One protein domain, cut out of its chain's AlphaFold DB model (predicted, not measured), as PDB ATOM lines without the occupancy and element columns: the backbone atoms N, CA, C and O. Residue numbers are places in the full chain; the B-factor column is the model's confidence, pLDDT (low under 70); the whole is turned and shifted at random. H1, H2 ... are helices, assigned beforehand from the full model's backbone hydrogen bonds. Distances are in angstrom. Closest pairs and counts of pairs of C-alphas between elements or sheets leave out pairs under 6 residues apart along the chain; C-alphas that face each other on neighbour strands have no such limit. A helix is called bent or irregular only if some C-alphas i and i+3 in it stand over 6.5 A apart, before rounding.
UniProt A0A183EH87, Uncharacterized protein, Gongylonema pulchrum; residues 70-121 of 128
ATOM      1  N   ALA A  70       1.457  31.450   0.513       79.25
ATOM      2  CA  ALA A  70       1.729  32.324   1.647       79.25
ATOM      3  C   ALA A  70       2.597  33.531   1.245       79.25
ATOM      4  O   ALA A  70       2.329  34.641   1.694       79.25
ATOM      5  N   SER A  71       3.579  33.337   0.354       81.94
ATOM      6  CA  SER A  71       4.482  34.394  -0.126       81.94
ATOM      7  C   SER A  71       3.887  35.316  -1.198       81.94
ATOM      8  O   SER A  71       4.577  36.218  -1.670       81.94
ATOM      9  N   MET A  72       2.655  35.069  -1.654       81.94
ATOM     10  CA  MET A  72       2.012  35.911  -2.664       81.94
ATOM     11  C   MET A  72       1.608  37.273  -2.078       81.94
ATOM     12  O   MET A  72       1.176  37.328  -0.924       81.94
ATOM     13  N   PRO A  73       1.694  38.361  -2.869       82.12
ATOM     14  CA  PRO A  73       1.221  39.671  -2.444       82.12
ATOM     15  C   PRO A  73      -0.280  39.622  -2.132       82.12
ATOM     16  O   PRO A  73      -1.073  39.005  -2.849       82.12
ATOM     17  N   ARG A  74      -0.657  40.265  -1.028       85.38
ATOM     18  CA  ARG A  74      -2.025  40.317  -0.499       85.38
ATOM     19  C   ARG A  74      -2.469  41.760  -0.359       85.38
ATOM     20  O   ARG A  74      -1.639  42.656  -0.227       85.38
ATOM     21  N   GLY A  75      -3.781  41.960  -0.378       84.75
ATOM     22  CA  GLY A  75      -4.369  43.252  -0.054       84.75
ATOM     23  C   GLY A  75      -4.166  43.609   1.420       84.75
ATOM     24  O   GLY A  75      -3.731  42.781   2.224       84.75
ATOM     25  N   VAL A  76      -4.540  44.836   1.781       84.19
ATOM     26  CA  VAL A  76      -4.436  45.369   3.153       84.19
ATOM     27  C   VAL A  76      -5.143  44.468   4.174       84.19
ATOM     28  O   VAL A  76      -4.623  44.234   5.259       84.19
ATOM     29  N   ASP A  77      -6.276  43.878   3.787       83.12
ATOM     30  CA  ASP A  77      -7.084  42.996   4.638       83.12
ATOM     31  C   ASP A  77      -6.570  41.540   4.686       83.12
ATOM     32  O   ASP A  77      -7.262  40.643   5.167       83.12
ATOM     33  N   GLY A  78      -5.393  41.254   4.116       80.31
ATOM     34  CA  GLY A  78      -4.835  39.899   4.016       80.31
ATOM     35  C   GLY A  78      -5.527  39.001   2.981       80.31
ATOM     36  O   GLY A  78      -5.179  37.821   2.837       80.31
ATOM     37  N   GLN A  79      -6.488  39.547   2.233       83.62
ATOM     38  CA  GLN A  79      -7.168  38.847   1.149       83.62
ATOM     39  C   GLN A  79      -6.214  38.606  -0.036       83.62
ATOM     40  O   GLN A  79      -5.361  39.453  -0.327       83.62
ATOM     41  N   PRO A  80      -6.330  37.458  -0.729       83.44
ATOM     42  CA  PRO A  80      -5.565  37.213  -1.944       83.44
ATOM     43  C   PRO A  80      -5.936  38.238  -3.022       83.44
ATOM     44  O   PRO A  80      -7.113  38.498  -3.264       83.44
ATOM     45  N   LEU A  81      -4.927  38.808  -3.684       85.62
ATOM     46  CA  LEU A  81      -5.156  39.708  -4.809       85.62
ATOM     47  C   LEU A  81      -5.555  38.897  -6.043       85.62
ATOM     48  O   LEU A  81      -4.847  37.984  -6.470       85.62
ATOM     49  N   TYR A  82      -6.699  39.242  -6.629       85.12
ATOM     50  CA  TYR A  82      -7.139  38.655  -7.892       85.12
ATOM     51  C   TYR A  82      -6.346  39.230  -9.067       85.12
ATOM     52  O   TYR A  82      -5.875  40.367  -9.016       85.12
ATOM     53  N   PHE A  83      -6.245  38.454 -10.149       86.06
ATOM     54  CA  PHE A  83      -5.606  38.870 -11.398       86.06
ATOM     55  C   PHE A  83      -6.493  39.881 -12.144       86.06
ATOM     56  O   PHE A  83      -7.180  39.553 -13.109       86.06
ATOM     57  N   THR A  84      -6.525  41.112 -11.641       90.50
ATOM     58  CA  THR A  84      -7.186  42.263 -12.261       90.50
ATOM     59  C   THR A  84      -6.140  43.241 -12.776       90.50
ATOM     60  O   THR A  84      -4.989  43.247 -12.333       90.50
ATOM     61  N   ARG A  85      -6.551  44.087 -13.725       92.06
ATOM     62  CA  ARG A  85      -5.673  45.093 -14.328       92.06
ATOM     63  C   ARG A  85      -5.076  46.036 -13.284       92.06
ATOM     64  O   ARG A  85      -3.874  46.278 -13.319       92.06
ATOM     65  N   ASP A  86      -5.909  46.513 -12.361       91.38
ATOM     66  CA  ASP A  86      -5.518  47.485 -11.338       91.38
ATOM     67  C   ASP A  86      -4.513  46.860 -10.358       91.38
ATOM     68  O   ASP A  86      -3.413  47.383 -10.196       91.38
ATOM     69  N   ASN A  87      -4.805  45.656  -9.848       90.44
ATOM     70  CA  ASN A  87      -3.900  44.924  -8.953       90.44
ATOM     71  C   ASN A  87      -2.544  44.629  -9.618       90.44
ATOM     72  O   ASN A  87      -1.494  44.724  -8.986       90.44
ATOM     73  N   LEU A  88      -2.542  44.281 -10.911       90.25
ATOM     74  CA  LEU A  88      -1.304  44.067 -11.662       90.25
ATOM     75  C   LEU A  88      -0.517  45.353 -11.870       90.25
ATOM     76  O   LEU A  88       0.705  45.303 -11.847       90.25
ATOM     77  N   SER A  89      -1.186  46.485 -12.078       91.12
ATOM     78  CA  SER A  89      -0.498  47.764 -12.259       91.12
ATOM     79  C   SER A  89       0.251  48.210 -11.001       91.12
ATOM     80  O   SER A  89       1.305  48.832 -11.110       91.12
ATOM     81  N   GLU A  90      -0.247  47.833  -9.822       88.94
ATOM     82  CA  GLU A  90       0.401  48.109  -8.540       88.94
ATOM     83  C   GLU A  90       1.572  47.154  -8.260       88.94
ATOM     84  O   GLU A  90       2.604  47.583  -7.747       88.94
ATOM     85  N   ILE A  91       1.434  45.867  -8.606       87.94
ATOM     86  CA  ILE A  91       2.444  44.837  -8.301       87.94
ATOM     87  C   ILE A  91       3.538  44.745  -9.377       87.94
ATOM     88  O   ILE A  91       4.715  44.592  -9.055       87.94
ATOM     89  N   ALA A  92       3.145  44.761 -10.649       88.56
ATOM     90  CA  ALA A  92       3.990  44.469 -11.806       88.56
ATOM     91  C   ALA A  92       3.516  45.280 -13.034       88.56
ATOM     92  O   ALA A  92       2.932  44.718 -13.973       88.56
ATOM     93  N   PRO A  93       3.735  46.609 -13.045       88.88
ATOM     94  CA  PRO A  93       3.226  47.505 -14.087       88.88
ATOM     95  C   PRO A  93       3.716  47.145 -15.497       88.88
ATOM     96  O   PRO A  93       3.033  47.412 -16.488       88.88
ATOM     97  N   GLU A  94       4.876  46.499 -15.630       92.81
ATOM     98  CA  GLU A  94       5.371  46.029 -16.924       92.81
ATOM     99  C   GLU A  94       4.501  44.916 -17.533       92.81
ATOM    100  O   GLU A  94       4.421  44.795 -18.760       92.81
ATOM    101  N   GLN A  95       3.799  44.140 -16.701       90.00
ATOM    102  CA  GLN A  95       2.948  43.023 -17.119       90.00
ATOM    103  C   GLN A  95       1.528  43.458 -17.507       90.00
ATOM    104  O   GLN A  95       0.781  42.662 -18.081       90.00
ATOM    105  N   THR A  96       1.142  44.718 -17.277       91.00
ATOM    106  CA  THR A  96      -0.191  45.229 -17.642       91.00
ATOM    107  C   THR A  96      -0.464  45.103 -19.144       91.00
ATOM    108  O   THR A  96      -1.584  44.798 -19.550       91.00
ATOM    109  N   LYS A  97       0.569  45.233 -19.988       92.75
ATOM    110  CA  LYS A  97       0.446  45.010 -21.440       92.75
ATOM    111  C   LYS A  97       0.054  43.568 -21.769       92.75
ATOM    112  O   LYS A  97      -0.787  43.344 -22.634       92.75
ATOM    113  N   ASN A  98       0.630  42.599 -21.058       93.19
ATOM    114  CA  ASN A  98       0.323  41.182 -21.245       93.19
ATOM    115  C   ASN A  98      -1.108  40.878 -20.800       93.19
ATOM    116  O   ASN A  98      -1.815  40.149 -21.489       93.19
ATOM    117  N   PHE A  99      -1.564  41.490 -19.703       94.00
ATOM    118  CA  PHE A  99      -2.965  41.418 -19.291       94.00
ATOM    119  C   PHE A  99      -3.903  41.945 -20.381       94.00
ATOM    120  O   PHE A  99      -4.870  41.272 -20.723       94.00
ATOM    121  N   ASP A 100      -3.605  43.113 -20.959       93.06
ATOM    122  CA  ASP A 100      -4.437  43.715 -22.002       93.06
ATOM    123  C   ASP A 100      -4.513  42.816 -23.250       93.06
ATOM    124  O   ASP A 100      -5.599  42.601 -23.792       93.06
ATOM    125  N   VAL A 101      -3.389  42.220 -23.662       94.06
ATOM    126  CA  VAL A 101      -3.349  41.235 -24.758       94.06
ATOM    127  C   VAL A 101      -4.175  39.994 -24.414       94.06
ATOM    128  O   VAL A 101      -5.005  39.573 -25.216       94.06
ATOM    129  N   LEU A 102      -4.014  39.426 -23.217       92.06
ATOM    130  CA  LEU A 102      -4.781  38.257 -22.771       92.06
ATOM    131  C   LEU A 102      -6.284  38.547 -22.682       92.06
ATOM    132  O   LEU A 102      -7.096  37.706 -23.062       92.06
ATOM    133  N   ALA A 103      -6.668  39.738 -22.222       90.75
ATOM    134  CA  ALA A 103      -8.056  40.176 -22.138       90.75
ATOM    135  C   ALA A 103      -8.681  40.398 -23.523       90.75
ATOM    136  O   ALA A 103      -9.872  40.161 -23.716       90.75
ATOM    137  N   GLN A 104      -7.895  40.851 -24.502       94.44
ATOM    138  CA  GLN A 104      -8.341  40.922 -25.891       94.44
ATOM    139  C   GLN A 104      -8.502  39.521 -26.480       94.44
ATOM    140  O   GLN A 104      -9.564  39.209 -27.017       94.44
ATOM    141  N   LEU A 105      -7.495  38.659 -26.313       90.62
ATOM    142  CA  LEU A 105      -7.529  37.278 -26.788       90.62
ATOM    143  C   LEU A 105      -8.740  36.528 -26.234       90.62
ATOM    144  O   LEU A 105      -9.479  35.913 -27.001       90.62
ATOM    145  N   SER A 106      -9.007  36.637 -24.931       87.50
ATOM    146  CA  SER A 106     -10.135  35.955 -24.291       87.50
ATOM    147  C   SER A 106     -11.499  36.403 -24.820       87.50
ATOM    148  O   SER A 106     -12.423  35.597 -24.856       87.50
ATOM    149  N   ARG A 107     -11.630  37.656 -25.280       89.44
ATOM    150  CA  ARG A 107     -12.853  38.161 -25.930       89.44
ATOM    151  C   ARG A 107     -12.992  37.688 -27.371       89.44
ATOM    152  O   ARG A 107     -14.110  37.526 -27.847       89.44
ATOM    153  N   THR A 108     -11.877  37.524 -28.078       93.38
ATOM    154  CA  THR A 108     -11.880  37.129 -29.494       93.38
ATOM    155  C   THR A 108     -11.992  35.623 -29.706       93.38
ATOM    156  O   THR A 108     -12.482  35.190 -30.746       93.38
ATOM    157  N   LEU A 109     -11.527  34.822 -28.748       89.69
ATOM    158  CA  LEU A 109     -11.520  33.370 -28.863       89.69
ATOM    159  C   LEU A 109     -12.912  32.793 -28.604       89.69
ATOM    160  O   LEU A 109     -13.601  33.156 -27.651       89.69
ATOM    161  N   SER A 110     -13.312  31.830 -29.432       89.00
ATOM    162  CA  SER A 110     -14.507  31.032 -29.169       89.00
ATOM    163  C   SER A 110     -14.259  30.029 -28.040       89.00
ATOM    164  O   SER A 110     -13.138  29.558 -27.837       89.00
ATOM    165  N   HIS A 111     -15.328  29.609 -27.358       84.25
ATOM    166  CA  HIS A 111     -15.251  28.585 -26.311       84.25
ATOM    167  C   HIS A 111     -14.541  27.298 -26.758       84.25
ATOM    168  O   HIS A 111     -13.824  26.699 -25.961       84.25
ATOM    169  N   LYS A 112     -14.703  26.886 -28.024       85.62
ATOM    170  CA  LYS A 112     -14.033  25.696 -28.572       85.62
ATOM    171  C   LYS A 112     -12.516  25.877 -28.651       85.62
ATOM    172  O   LYS A 112     -11.786  24.981 -28.255       85.62
ATOM    173  N   GLN A 113     -12.058  27.043 -29.103       85.81
ATOM    174  CA  GLN A 113     -10.629  27.356 -29.211       85.81
ATOM    175  C   GLN A 113      -9.976  27.493 -27.835       85.81
ATOM    176  O   GLN A 113      -8.868  27.017 -27.630       85.81
ATOM    177  N   VAL A 114     -10.674  28.099 -26.869       85.19
ATOM    178  CA  VAL A 114     -10.209  28.141 -25.474       85.19
ATOM    179  C   VAL A 114     -10.056  26.718 -24.935       85.19
ATOM    180  O   VAL A 114      -9.017  26.371 -24.389       85.19
ATOM    181  N   PHE A 115     -11.063  25.867 -25.127       83.94
ATOM    182  CA  PHE A 115     -11.023  24.483 -24.662       83.94
ATOM    183  C   PHE A 115      -9.849  23.690 -25.259       83.94
ATOM    184  O   PHE A 115      -9.179  22.967 -24.534       83.94
ATOM    185  N   GLU A 116      -9.559  23.875 -26.547       85.12
ATOM    186  CA  GLU A 116      -8.427  23.240 -27.234       85.12
ATOM    187  C   GLU A 116      -7.063  23.740 -26.726       85.12
ATOM    188  O   GLU A 116      -6.153  22.944 -26.534       85.12
ATOM    189  N   ILE A 117      -6.927  25.040 -26.439       83.31
ATOM    190  CA  ILE A 117      -5.683  25.633 -25.915       83.31
ATOM    191  C   ILE A 117      -5.397  25.186 -24.472       83.31
ATOM    192  O   ILE A 117      -4.239  25.000 -24.100       83.31
ATOM    193  N   PHE A 118      -6.435  25.066 -23.639       74.25
ATOM    194  CA  PHE A 118      -6.290  24.814 -22.200       74.25
ATOM    195  C   PHE A 118      -6.441  23.343 -21.798       74.25
ATOM    196  O   PHE A 118      -6.201  23.013 -20.633       74.25
ATOM    197  N   LEU A 119      -6.801  22.451 -22.722       70.56
ATOM    198  CA  LEU A 119      -6.735  21.017 -22.477       70.56
ATOM    199  C   LEU A 119      -5.382  20.448 -22.916       70.56
ATOM    200  O   LEU A 119      -5.000  20.602 -24.074       70.56
ATOM    201  N   PRO A 120      -4.664  19.729 -22.038       57.25
ATOM    202  CA  PRO A 120      -3.492  18.982 -22.465       57.25
ATOM    203  C   PRO A 120      -3.920  17.868 -23.434       57.25
ATOM    204  O   PRO A 120      -4.806  17.072 -23.113       57.25
ATOM    205  N   GLU A 121      -3.266  17.768 -24.596       53.94
ATOM    206  CA  GLU A 121      -3.392  16.644 -25.542       53.94
ATOM    207  C   GLU A 121      -2.824  15.325 -24.978       53.94
ATOM    208  O   GLU A 121      -2.002  14.647 -25.592       53.94
TER     209      GLU A 121
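Overview. This is residues 70 to 121 of the 128 residues of an uncharacterized protein of Gongylonema pulchrum (UniProt A0A183EH87). The model is an open, loose arch: the long helix H2 makes the beam, the short helix H1 folds back beside the first part of H2 to make a helical hairpin, and a looped stretch with no named element, residues 70 to 84, leads into H1 at that end. At the other end of the beam the chain turns into the short helix H3, where residues 107 to 113 and 115 to 121 stick out from the rest. The printed part has 52 residues with three named helices, in the order H1, H2, H3, and no named strand; the class is all helix. The whole is loose, with a radius of gyration of the C-alphas of 14.2 A, and elongated, spanning 39 by 23 by 15 A.

Arrangement. After the unnamed residues 70 to 84 comes H1, residues 85 to 91, which touches H2, residues 93 to 108. Their closest C-alphas are those of Ser 89 and Thr 96, 6.0 A apart, and H2 touches H1 with residues 95 to 100 alone. The two run opposite ways at a shallow tilt of 24 degrees and form a helical hairpin, two helices joined by a tight link of 1 residue. H3, residues 111 to 118, follows H2 after a tight link of 2 residues. H2 and H3 are close but not clearly touching: their closest C-alphas, those of Ser 106 and Val 114, are 7.9 A apart. They run opposite ways at a steep tilt of 44 degrees. H1 and H3 are apart. In H1 and H3 every O i to N i+4 pair is within hydrogen-bond range; in H2 it is 10 of 12.

Along the chain. The printed part begins at C-alpha 70, at (1.729, 32.324, 1.647). H1 runs from Arg 85, with its C-alpha at (-5.673, 45.093, -14.328), to Ile 91, 10.1 A from first to last C-alpha. H2, the longest helix, runs from Pro 93, with its C-alpha at (3.226, 47.505, -14.087), to Thr 108, and is 23.9 A long from first to last C-alpha. It is irregular, but only just: C-alphas 94 and 97 are 6.8 A apart. H3 runs from His 111 to Phe 118, 10.6 A from first to last C-alpha, and ends with C-alpha 118 at (-6.290, 24.814, -22.200).

Size, cuts and confidence. The two C-alphas farthest apart are those of Val 76 and Glu 121, at 40.6 A, while the first and last printed C-alphas, those of Ala 70 and Glu 121, are 31.8 A apart. Without the stretches that stand free, the body has 38 residues and spans 31 by 23 by 15 A. The printed part has no cut, and both links between helices are tight. The mean pLDDT of the printed part is 86.0, and residues 120 to 121 are under 70.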